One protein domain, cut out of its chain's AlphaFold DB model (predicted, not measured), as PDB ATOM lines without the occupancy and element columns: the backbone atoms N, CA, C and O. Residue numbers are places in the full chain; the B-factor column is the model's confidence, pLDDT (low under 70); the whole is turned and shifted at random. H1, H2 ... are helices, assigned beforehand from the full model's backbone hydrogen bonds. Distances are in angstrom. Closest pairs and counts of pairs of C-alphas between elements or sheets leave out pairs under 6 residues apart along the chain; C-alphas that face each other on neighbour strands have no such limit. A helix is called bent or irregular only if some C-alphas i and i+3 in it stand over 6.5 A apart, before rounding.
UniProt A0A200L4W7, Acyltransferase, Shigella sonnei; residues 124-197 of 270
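Overview. This is residues 124 to 197 of the 270 residues of the protein "Acyltransferase" of Shigella sonnei (UniProt A0A200L4W7). Two long helices, H2 and H5, cross as an X near their middles, and H5 makes most of the length of a loose rod. The chain goes out along H2, continues through the shorter H3 and the small H4 at one end of the rod, and comes back along H5; the small H1 sits at the start of H2, near the far part of H5. The printed part has 74 residues with five named helices, in the order H1 H2 H3 H4 H5, and no named strand; its class is all helix. The whole is loose, with a radius of gyration of the C-alphas of 14.3 A, and spans 46 by 21 by 20 A.

Along the chain. Start at C-alpha 124, at (4.207, 0.135, -0.620), where H1 begins; it covers residues 124 to 127. Move on to Lys 131, where H2 begins; it runs through residues 131 to 149, 27.1 A from first to last C-alpha. H3 follows with residues 154 to 162, 13.4 A long. H4 is residues 165 to 168; it is neither bent nor irregular, but only just: C-alphas 165 and 168 are 6.2 A apart. Find C-alpha 170 at (40.836, -0.161, 2.096); from there H5 runs through residues 170 to 195, 37.2 A, to C-alpha 195 at (6.793, -15.140, 0.867).

Arrangement. Look first at H2, the hub, which touches three other helices. Its residues 137 to 144 touch residues 180 to 190 of H5, and the closest C-alphas, of Thr 140 and Gly 183, are 5.1 A apart. The two run opposite ways at a steep tilt of 65 degrees. With residues 132 to 136, H2 touches H1 only at the corner by their link, closest at the C-alphas of Phe 126 and Gly 133, 4.5 A. With residues 143 to 147, H2 only just touches H3, with 3 pairs of C-alphas within 8 A; the closest are those of Tyr 146 and Leu 154, 6.4 A, and the helices are about perpendicular at 85 degrees. Farther along, H3 touches H4, closest at the C-alphas of Phe 156 and Ile 167, 6.7 A. H3 and H5 are close but not clearly touching, with the C-alphas of Leu 155 and Asn 176 closest at 6.5 A. H1 and H3 are apart, as are H1 and H4, and H2 and H4. In H2 and H5 every O i to N i+4 pair is within hydrogen-bond range, in H3 4 of 5; H1 and H4 are too short for such a pair.

Size, cuts and confidence. Look for the two C-alphas farthest apart at Asp 165 and Gly 197, 47.4 A. The printed part has no cut, and its four links between helices are tight. The mean pLDDT of the printed part is 85.0; residues 124 to 126 and residue 167 are under 70.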
ATOM      1  N   ASP A 124       4.433   0.973   0.568       69.31
ATOM      2  CA  ASP A 124       4.207   0.135  -0.620       69.31
ATOM      3  C   ASP A 124       4.788   0.713  -1.917       69.31
ATOM      4  O   ASP A 124       4.904   0.012  -2.918       69.31
ATOM      5  N   ARG A 125       5.216   1.983  -1.932       69.50
ATOM      6  CA  ARG A 125       5.767   2.618  -3.141       69.50
ATOM      7  C   ARG A 125       7.023   1.909  -3.663       69.50
ATOM      8  O   ARG A 125       7.163   1.774  -4.878       69.50
ATOM      9  N   PHE A 126       7.918   1.485  -2.771       68.56
ATOM     10  CA  PHE A 126       9.188   0.844  -3.138       68.56
ATOM     11  C   PHE A 126       9.059  -0.656  -3.395       68.56
ATOM     12  O   PHE A 126       9.849  -1.205  -4.152       68.56
ATOM     13  N   PHE A 127       8.060  -1.305  -2.799       73.62
ATOM     14  CA  PHE A 127       7.928  -2.765  -2.817       73.62
ATOM     15  C   PHE A 127       6.671  -3.275  -3.535       73.62
ATOM     16  O   PHE A 127       6.488  -4.479  -3.669       73.62
ATOM     17  N   GLY A 128       5.803  -2.377  -4.002       70.12
ATOM     18  CA  GLY A 128       4.644  -2.693  -4.831       70.12
ATOM     19  C   GLY A 128       4.974  -2.743  -6.325       70.12
ATOM     20  O   GLY A 128       6.124  -2.611  -6.741       70.12
ATOM     21  N   LYS A 129       3.938  -2.868  -7.167       74.88
ATOM     22  CA  LYS A 129       4.043  -2.943  -8.644       74.88
ATOM     23  C   LYS A 129       4.396  -1.602  -9.317       74.88
ATOM     24  O   LYS A 129       3.922  -1.305 -10.412       74.88
ATOM     25  N   SER A 130       5.174  -0.749  -8.657       85.06
ATOM     26  CA  SER A 130       5.613   0.528  -9.220       85.06
ATOM     27  C   SER A 130       6.822   0.329 -10.141       85.06
ATOM     28  O   SER A 130       7.620  -0.590  -9.950       85.06
ATOM     29  N   LYS A 131       7.004   1.219 -11.130       86.00
ATOM     30  CA  LYS A 131       8.199   1.205 -11.997       86.00
ATOM     31  C   LYS A 131       9.495   1.331 -11.186       86.00
ATOM     32  O   LYS A 131      10.469   0.651 -11.476       86.00
ATOM     33  N   ILE A 132       9.485   2.176 -10.151       86.12
ATOM     34  CA  ILE A 132      10.634   2.392  -9.262       86.12
ATOM     35  C   ILE A 132      10.947   1.111  -8.484       86.12
ATOM     36  O   ILE A 132      12.102   0.701  -8.435       86.12
ATOM     37  N   GLY A 133       9.927   0.454  -7.925       86.06
ATOM     38  CA  GLY A 133      10.100  -0.801  -7.195       86.06
ATOM     39  C   GLY A 133      10.666  -1.910  -8.075       86.06
ATOM     40  O   GLY A 133      11.593  -2.596  -7.656       86.06
ATOM     41  N   PHE A 134      10.200  -2.017  -9.323       87.81
ATOM     42  CA  PHE A 134      10.764  -2.959 -10.291       87.81
ATOM     43  C   PHE A 134      12.244  -2.679 -10.581       87.81
ATOM     44  O   PHE A 134      13.047  -3.602 -10.542       87.81
ATOM     45  N   ILE A 135      12.631  -1.416 -10.797       90.75
ATOM     46  CA  ILE A 135      14.036  -1.039 -11.031       90.75
ATOM     47  C   ILE A 135      14.913  -1.413  -9.828       90.75
ATOM     48  O   ILE A 135      15.954  -2.048 -10.000       90.75
ATOM     49  N   VAL A 136      14.494  -1.054  -8.610       90.00
ATOM     50  CA  VAL A 136      15.254  -1.359  -7.386       90.00
ATOM     51  C   VAL A 136      15.354  -2.872  -7.175       90.00
ATOM     52  O   VAL A 136      16.438  -3.378  -6.875       90.00
ATOM     53  N   PHE A 137      14.261  -3.609  -7.388       90.81
ATOM     54  CA  PHE A 137      14.259  -5.069  -7.351       90.81
ATOM     55  C   PHE A 137      15.243  -5.653  -8.367       90.81
ATOM     56  O   PHE A 137      16.092  -6.451  -7.989       90.81
ATOM     57  N   SER A 138      15.197  -5.232  -9.634       91.81
ATOM     58  CA  SER A 138      16.092  -5.748 -10.673       91.81
ATOM     59  C   SER A 138      17.564  -5.484 -10.355       91.81
ATOM     60  O   SER A 138      18.377  -6.399 -10.468       91.81
ATOM     61  N   ILE A 139      17.918  -4.273  -9.910       92.00
ATOM     62  CA  ILE A 139      19.303  -3.929  -9.548       92.00
ATOM     63  C   ILE A 139      19.785  -4.807  -8.387       92.00
ATOM     64  O   ILE A 139      20.840  -5.436  -8.477       92.00
ATOM     65  N   THR A 140      19.003  -4.884  -7.311       92.94
ATOM     66  CA  THR A 140      19.380  -5.652  -6.115       92.94
ATOM     67  C   THR A 140      19.375  -7.163  -6.370       92.94
ATOM     68  O   THR A 140      20.242  -7.865  -5.848       92.94
ATOM     69  N   ALA A 141      18.496  -7.665  -7.241       92.69
ATOM     70  CA  ALA A 141      18.486  -9.053  -7.698       92.69
ATOM     71  C   ALA A 141      19.735  -9.396  -8.521       92.69
ATOM     72  O   ALA A 141      20.360 -10.421  -8.266       92.69
ATOM     73  N   ILE A 142      20.142  -8.531  -9.458       92.50
ATOM     74  CA  ILE A 142      21.374  -8.720 -10.244       92.50
ATOM     75  C   ILE A 142      22.598  -8.719  -9.326       92.50
ATOM     76  O   ILE A 142      23.444  -9.606  -9.437       92.50
ATOM     77  N   MET A 143      22.683  -7.766  -8.391       90.88
ATOM     78  CA  MET A 143      23.769  -7.720  -7.407       90.88
ATOM     79  C   MET A 143      23.827  -9.003  -6.568       90.88
ATOM     80  O   MET A 143      24.900  -9.582  -6.410       90.88
ATOM     81  N   SER A 144      22.676  -9.466  -6.076       90.81
ATOM     82  CA  SER A 144      22.576 -10.666  -5.237       90.81
ATOM     83  C   SER A 144      22.926 -11.937  -6.010       90.81
ATOM     84  O   SER A 144      23.714 -12.751  -5.532       90.81
ATOM     85  N   ALA A 145      22.405 -12.092  -7.230       91.12
ATOM     86  CA  ALA A 145      22.722 -13.219  -8.103       91.12
ATOM     87  C   ALA A 145      24.211 -13.247  -8.468       91.12
ATOM     88  O   ALA A 145      24.839 -14.303  -8.446       91.12
ATOM     89  N   TYR A 146      24.805 -12.085  -8.749       90.56
ATOM     90  CA  TYR A 146      26.231 -11.997  -9.029       90.56
ATOM     91  C   TYR A 146      27.076 -12.396  -7.813       90.56
ATOM     92  O   TYR A 146      28.019 -13.172  -7.971       90.56
ATOM     93  N   GLN A 147      26.726 -11.907  -6.618       87.94
ATOM     94  CA  GLN A 147      27.420 -12.232  -5.367       87.94
ATOM     95  C   GLN A 147      27.298 -13.716  -4.994       87.94
ATOM     96  O   GLN A 147      28.221 -14.276  -4.416       87.94
ATOM     97  N   LEU A 148      26.183 -14.365  -5.339       84.75
ATOM     98  CA  LEU A 148      26.005 -15.804  -5.135       84.75
ATOM     99  C   LEU A 148      26.959 -16.635  -6.009       84.75
ATOM    100  O   LEU A 148      27.426 -17.689  -5.587       84.75
ATOM    101  N   LEU A 149      27.237 -16.167  -7.228       86.44
ATOM    102  CA  LEU A 149      28.025 -16.900  -8.223       86.44
ATOM    103  C   LEU A 149      29.518 -16.544  -8.212       86.44
ATOM    104  O   LEU A 149      30.322 -17.279  -8.780       86.44
ATOM    105  N   ASN A 150      29.902 -15.420  -7.605       84.62
ATOM    106  CA  ASN A 150      31.265 -14.897  -7.656       84.62
ATOM    107  C   ASN A 150      31.776 -14.546  -6.259       84.62
ATOM    108  O   ASN A 150      31.076 -13.942  -5.456       84.62
ATOM    109  N   GLN A 151      33.052 -14.840  -6.006       77.31
ATOM    110  CA  GLN A 151      33.691 -14.524  -4.724       77.31
ATOM    111  C   GLN A 151      33.902 -13.015  -4.522       77.31
ATOM    112  O   GLN A 151      33.794 -12.512  -3.406       77.31
ATOM    113  N   LYS A 152      34.210 -12.277  -5.598       82.00
ATOM    114  CA  LYS A 152      34.423 -10.822  -5.552       82.00
ATOM    115  C   LYS A 152      33.114 -10.089  -5.858       82.00
ATOM    116  O   LYS A 152      32.483 -10.462  -6.845       82.00
ATOM    117  N   PRO A 153      32.746  -9.025  -5.120       82.50
ATOM    118  CA  PRO A 153      31.530  -8.269  -5.405       82.50
ATOM    119  C   PRO A 153      31.511  -7.593  -6.782       82.50
ATOM    120  O   PRO A 153      32.550  -7.219  -7.333       82.50
ATOM    121  N   LEU A 154      30.301  -7.389  -7.316       82.38
ATOM    122  CA  LEU A 154      30.058  -6.841  -8.659       82.38
ATOM    123  C   LEU A 154      30.737  -5.485  -8.875       82.38
ATOM    124  O   LEU A 154      31.345  -5.245  -9.917       82.38
ATOM    125  N   LEU A 155      30.670  -4.615  -7.869       80.94
ATOM    126  CA  LEU A 155      31.219  -3.264  -7.928       80.94
ATOM    127  C   LEU A 155      32.743  -3.262  -8.083       80.94
ATOM    128  O   LEU A 155      33.260  -2.470  -8.866       80.94
ATOM    129  N   PHE A 156      33.463  -4.196  -7.447       81.56
ATOM    130  CA  PHE A 156      34.901  -4.345  -7.696       81.56
ATOM    131  C   PHE A 156      35.192  -4.748  -9.129       81.56
ATOM    132  O   PHE A 156      36.134  -4.222  -9.712       81.56
ATOM    133  N   LYS A 157      34.403  -5.658  -9.711       81.00
ATOM    134  CA  LYS A 157      34.598  -6.034 -11.112       81.00
ATOM    135  C   LYS A 157      34.392  -4.829 -12.027       81.00
ATOM    136  O   LYS A 157      35.211  -4.609 -12.911       81.00
ATOM    137  N   ILE A 158      33.365  -4.019 -11.782       82.50
ATOM    138  CA  ILE A 158      33.123  -2.795 -12.558       82.50
ATOM    139  C   ILE A 158      34.294  -1.818 -12.410       82.50
ATOM    140  O   ILE A 158      34.848  -1.390 -13.415       82.50
ATOM    141  N   ILE A 159      34.721  -1.515 -11.181       81.94
ATOM    142  CA  ILE A 159      35.843  -0.596 -10.924       81.94
ATOM    143  C   ILE A 159      37.133  -1.116 -11.570       81.94
ATOM    144  O   ILE A 159      37.865  -0.338 -12.176       81.94
ATOM    145  N   SER A 160      37.373  -2.430 -11.524       80.19
ATOM    146  CA  SER A 160      38.567  -3.058 -12.098       80.19
ATOM    147  C   SER A 160      38.712  -2.894 -13.606       80.19
ATOM    148  O   SER A 160      39.831  -2.914 -14.104       80.19
ATOM    149  N   ILE A 161      37.602  -2.696 -14.325       82.44
ATOM    150  CA  ILE A 161      37.620  -2.418 -15.766       82.44
ATOM    151  C   ILE A 161      38.187  -1.019 -16.041       82.44
ATOM    152  O   ILE A 161      38.845  -0.819 -17.055       82.44
ATOM    153  N   PHE A 162      37.939  -0.058 -15.146       81.31
ATOM    154  CA  PHE A 162      38.353   1.333 -15.327       81.31
ATOM    155  C   PHE A 162      39.715   1.635 -14.704       81.31
ATOM    156  O   PHE A 162      40.494   2.384 -15.286       81.31
ATOM    157  N   ASN A 163      40.001   1.093 -13.518       78.44
ATOM    158  CA  ASN A 163      41.277   1.298 -12.840       78.44
ATOM    159  C   ASN A 163      41.553   0.184 -11.813       78.44
ATOM    160  O   ASN A 163      40.903   0.107 -10.767       78.44
ATOM    161  N   ALA A 164      42.524  -0.678 -12.116       73.88
ATOM    162  CA  ALA A 164      42.850  -1.842 -11.295       73.88
ATOM    163  C   ALA A 164      43.551  -1.479  -9.972       73.88
ATOM    164  O   ALA A 164      43.335  -2.153  -8.963       73.88
ATOM    165  N   ASP A 165      44.324  -0.393  -9.942       74.12
ATOM    166  CA  ASP A 165      45.163  -0.043  -8.788       74.12
ATOM    167  C   ASP A 165      44.335   0.467  -7.598       74.12
ATOM    168  O   ASP A 165      44.664   0.226  -6.433       74.12
ATOM    169  N   ILE A 166      43.184   1.082  -7.885       74.06
ATOM    170  CA  ILE A 166      42.255   1.643  -6.890       74.06
ATOM    171  C   ILE A 166      41.597   0.552  -6.018       74.06
ATOM    172  O   ILE A 166      41.184   0.824  -4.890       74.06
ATOM    173  N   ILE A 167      41.530  -0.697  -6.492       69.81
ATOM    174  CA  ILE A 167      40.859  -1.814  -5.794       69.81
ATOM    175  C   ILE A 167      41.569  -2.175  -4.480       69.81
ATOM    176  O   ILE A 167      40.942  -2.665  -3.538       69.81
ATOM    177  N   SER A 168      42.877  -1.926  -4.405       71.25
ATOM    178  CA  SER A 168      43.693  -2.219  -3.222       71.25
ATOM    179  C   SER A 168      43.414  -1.277  -2.043       71.25
ATOM    180  O   SER A 168      43.723  -1.616  -0.904       71.25
ATOM    181  N   SER A 169      42.778  -0.126  -2.289       81.62
ATOM    182  CA  SER A 169      42.455   0.850  -1.249       81.62
ATOM    183  C   SER A 169      41.404   0.310  -0.279       81.62
ATOM    184  O   SER A 169      40.273   0.018  -0.675       81.62
ATOM    185  N   SER A 170      41.741   0.257   1.012       80.50
ATOM    186  CA  SER A 170      40.836  -0.161   2.096       80.50
ATOM    187  C   SER A 170      39.523   0.635   2.118       80.50
ATOM    188  O   SER A 170      38.463   0.076   2.393       80.50
ATOM    189  N   TYR A 171      39.554   1.910   1.718       83.94
ATOM    190  CA  TYR A 171      38.365   2.758   1.589       83.94
ATOM    191  C   TYR A 171      37.386   2.249   0.527       83.94
ATOM    192  O   TYR A 171      36.179   2.191   0.762       83.94
ATOM    193  N   ILE A 172      37.898   1.856  -0.641       83.75
ATOM    194  CA  ILE A 172      37.076   1.340  -1.743       83.75
ATOM    195  C   ILE A 172      36.486  -0.013  -1.358       83.75
ATOM    196  O   ILE A 172      35.325  -0.291  -1.670       83.75
ATOM    197  N   GLN A 173      37.242  -0.827  -0.617       83.56
ATOM    198  CA  GLN A 173      36.731  -2.085  -0.080       83.56
ATOM    199  C   GLN A 173      35.606  -1.861   0.930       83.56
ATOM    200  O   GLN A 173      34.557  -2.493   0.814       83.56
ATOM    201  N   ALA A 174      35.769  -0.916   1.854       86.81
ATOM    202  CA  ALA A 174      34.751  -0.572   2.839       86.81
ATOM    203  C   ALA A 174      33.448  -0.073   2.180       86.81
ATOM    204  O   ALA A 174      32.363  -0.564   2.498       86.81
ATOM    205  N   ILE A 175      33.541   0.835   1.201       87.94
ATOM    206  CA  ILE A 175      32.373   1.335   0.450       87.94
ATOM    207  C   ILE A 175      31.671   0.195  -0.293       87.94
ATOM    208  O   ILE A 175      30.443   0.084  -0.261       87.94
ATOM    209  N   ASN A 176      32.438  -0.677  -0.946       87.88
ATOM    210  CA  ASN A 176      31.884  -1.810  -1.670       87.88
ATOM    211  C   ASN A 176      31.162  -2.796  -0.734       87.88
ATOM    212  O   ASN A 176      30.082  -3.289  -1.070       87.88
ATOM    213  N   THR A 177      31.707  -3.030   0.462       89.06
ATOM    214  CA  THR A 177      31.056  -3.823   1.512       89.06
ATOM    215  C   THR A 177      29.719  -3.213   1.919       89.06
ATOM    216  O   THR A 177      28.728  -3.941   1.981       89.06
ATOM    217  N   ILE A 178      29.643  -1.893   2.126       92.00
ATOM    218  CA  ILE A 178      28.378  -1.210   2.446       92.00
ATOM    219  C   ILE A 178      27.359  -1.426   1.324       92.00
ATOM    220  O   ILE A 178      26.256  -1.903   1.585       92.00
ATOM    221  N   ILE A 179      27.722  -1.120   0.072       90.81
ATOM    222  CA  ILE A 179      26.788  -1.192  -1.063       90.81
ATOM    223  C   ILE A 179      26.295  -2.625  -1.278       90.81
ATOM    224  O   ILE A 179      25.098  -2.847  -1.464       90.81
ATOM    225  N   THR A 180      27.197  -3.603  -1.209       90.38
ATOM    226  CA  THR A 180      26.849  -5.021  -1.362       90.38
ATOM    227  C   THR A 180      25.929  -5.482  -0.235       90.38
ATOM    228  O   THR A 180      24.894  -6.090  -0.501       90.38
ATOM    229  N   THR A 181      26.244  -5.129   1.014       92.06
ATOM    230  CA  THR A 181      25.437  -5.497   2.188       92.06
ATOM    231  C   THR A 181      24.039  -4.888   2.114       92.06
ATOM    232  O   THR A 181      23.049  -5.604   2.253       92.06
ATOM    233  N   VAL A 182      23.928  -3.587   1.824       92.81
ATOM    234  CA  VAL A 182      22.630  -2.911   1.674       92.81
ATOM    235  C   VAL A 182      21.840  -3.494   0.502       92.81
ATOM    236  O   VAL A 182      20.644  -3.744   0.643       92.81
ATOM    237  N   GLY A 183      22.495  -3.768  -0.631       92.19
ATOM    238  CA  GLY A 183      21.862  -4.392  -1.793       92.19
ATOM    239  C   GLY A 183      21.262  -5.763  -1.470       92.19
ATOM    240  O   GLY A 183      20.101  -6.011  -1.797       92.19
ATOM    241  N   LEU A 184      22.013  -6.614  -0.763       92.81
ATOM    242  CA  LEU A 184      21.546  -7.923  -0.296       92.81
ATOM    243  C   LEU A 184      20.391  -7.798   0.704       92.81
ATOM    244  O   LEU A 184      19.421  -8.550   0.621       92.81
ATOM    245  N   ILE A 185      20.463  -6.855   1.646       92.62
ATOM    246  CA  ILE A 185      19.386  -6.618   2.620       92.62
ATOM    247  C   ILE A 185      18.103  -6.202   1.900       92.62
ATOM    248  O   ILE A 185      17.051  -6.794   2.137       92.62
ATOM    249  N   ILE A 186      18.175  -5.227   0.988       91.69
ATOM    250  CA  ILE A 186      17.004  -4.758   0.237       91.69
ATOM    251  C   ILE A 186      16.410  -5.893  -0.604       91.69
ATOM    252  O   ILE A 186      15.193  -6.081  -0.586       91.69
ATOM    253  N   PHE A 187      17.245  -6.683  -1.285       92.88
ATOM    254  CA  PHE A 187      16.780  -7.849  -2.036       92.88
ATOM    255  C   PHE A 187      16.044  -8.849  -1.132       92.88
ATOM    256  O   PHE A 187      14.929  -9.265  -1.450       92.88
ATOM    257  N   ASN A 188      16.610  -9.174   0.032       91.69
ATOM    258  CA  ASN A 188      15.968 -10.063   1.001       91.69
ATOM    259  C   ASN A 188      14.623  -9.516   1.501       91.69
ATOM    260  O   ASN A 188      13.698 -10.296   1.708       91.69
ATOM    261  N   ILE A 189      14.465  -8.195   1.638       90.25
ATOM    262  CA  ILE A 189      13.177  -7.579   1.997       90.25
ATOM    263  C   ILE A 189      12.132  -7.790   0.890       90.25
ATOM    264  O   ILE A 189      10.981  -8.100   1.202       90.25
ATOM    265  N   PHE A 190      12.507  -7.672  -0.392       90.19
ATOM    266  CA  PHE A 190      11.596  -7.995  -1.500       90.19
ATOM    267  C   PHE A 190      11.140  -9.449  -1.439       90.19
ATOM    268  O   PHE A 190       9.939  -9.713  -1.488       90.19
ATOM    269  N   ILE A 191      12.084 -10.381  -1.285       90.19
ATOM    270  CA  ILE A 191      11.765 -11.805  -1.174       90.19
ATOM    271  C   ILE A 191      10.851 -12.048   0.025       90.19
ATOM    272  O   ILE A 191       9.799 -12.664  -0.142       90.19
ATOM    273  N   ALA A 192      11.180 -11.490   1.194       89.38
ATOM    274  CA  ALA A 192      10.385 -11.613   2.411       89.38
ATOM    275  C   ALA A 192       8.932 -11.155   2.209       89.38
ATOM    276  O   ALA A 192       8.020 -11.867   2.621       89.38
ATOM    277  N   LYS A 193       8.694 -10.025   1.529       86.75
ATOM    278  CA  LYS A 193       7.335  -9.532   1.231       86.75
ATOM    279  C   LYS A 193       6.551 -10.425   0.262       86.75
ATOM    280  O   LYS A 193       5.327 -10.434   0.316       86.75
ATOM    281  N   ILE A 194       7.226 -11.171  -0.610       87.44
ATOM    282  CA  ILE A 194       6.572 -12.128  -1.517       87.44
ATOM    283  C   ILE A 194       6.147 -13.385  -0.747       87.44
ATOM    284  O   ILE A 194       5.058 -13.912  -0.966       87.44
ATOM    285  N   ILE A 195       6.995 -13.862   0.168       89.56
ATOM    286  CA  ILE A 195       6.793 -15.140   0.867       89.56
ATOM    287  C   ILE A 195       6.076 -15.008   2.221       89.56
ATOM    288  O   ILE A 195       5.684 -16.018   2.805       89.56
ATOM    289  N   CYS A 196       5.862 -13.791   2.733       87.50
ATOM    290  CA  CYS A 196       5.249 -13.562   4.047       87.50
ATOM    291  C   CYS A 196       3.768 -13.960   4.145       87.50
ATOM    292  O   CYS A 196       3.197 -13.863   5.226       87.50
ATOM    293  N   GLY A 197       3.139 -14.420   3.059       85.62
ATOM    294  CA  GLY A 197       1.787 -14.986   3.097       85.62
ATOM    295  C   GLY A 197       1.684 -16.316   3.855       85.62
ATOM    296  O   GLY A 197       0.582 -16.762   4.151       85.62
TER     297      GLY A 197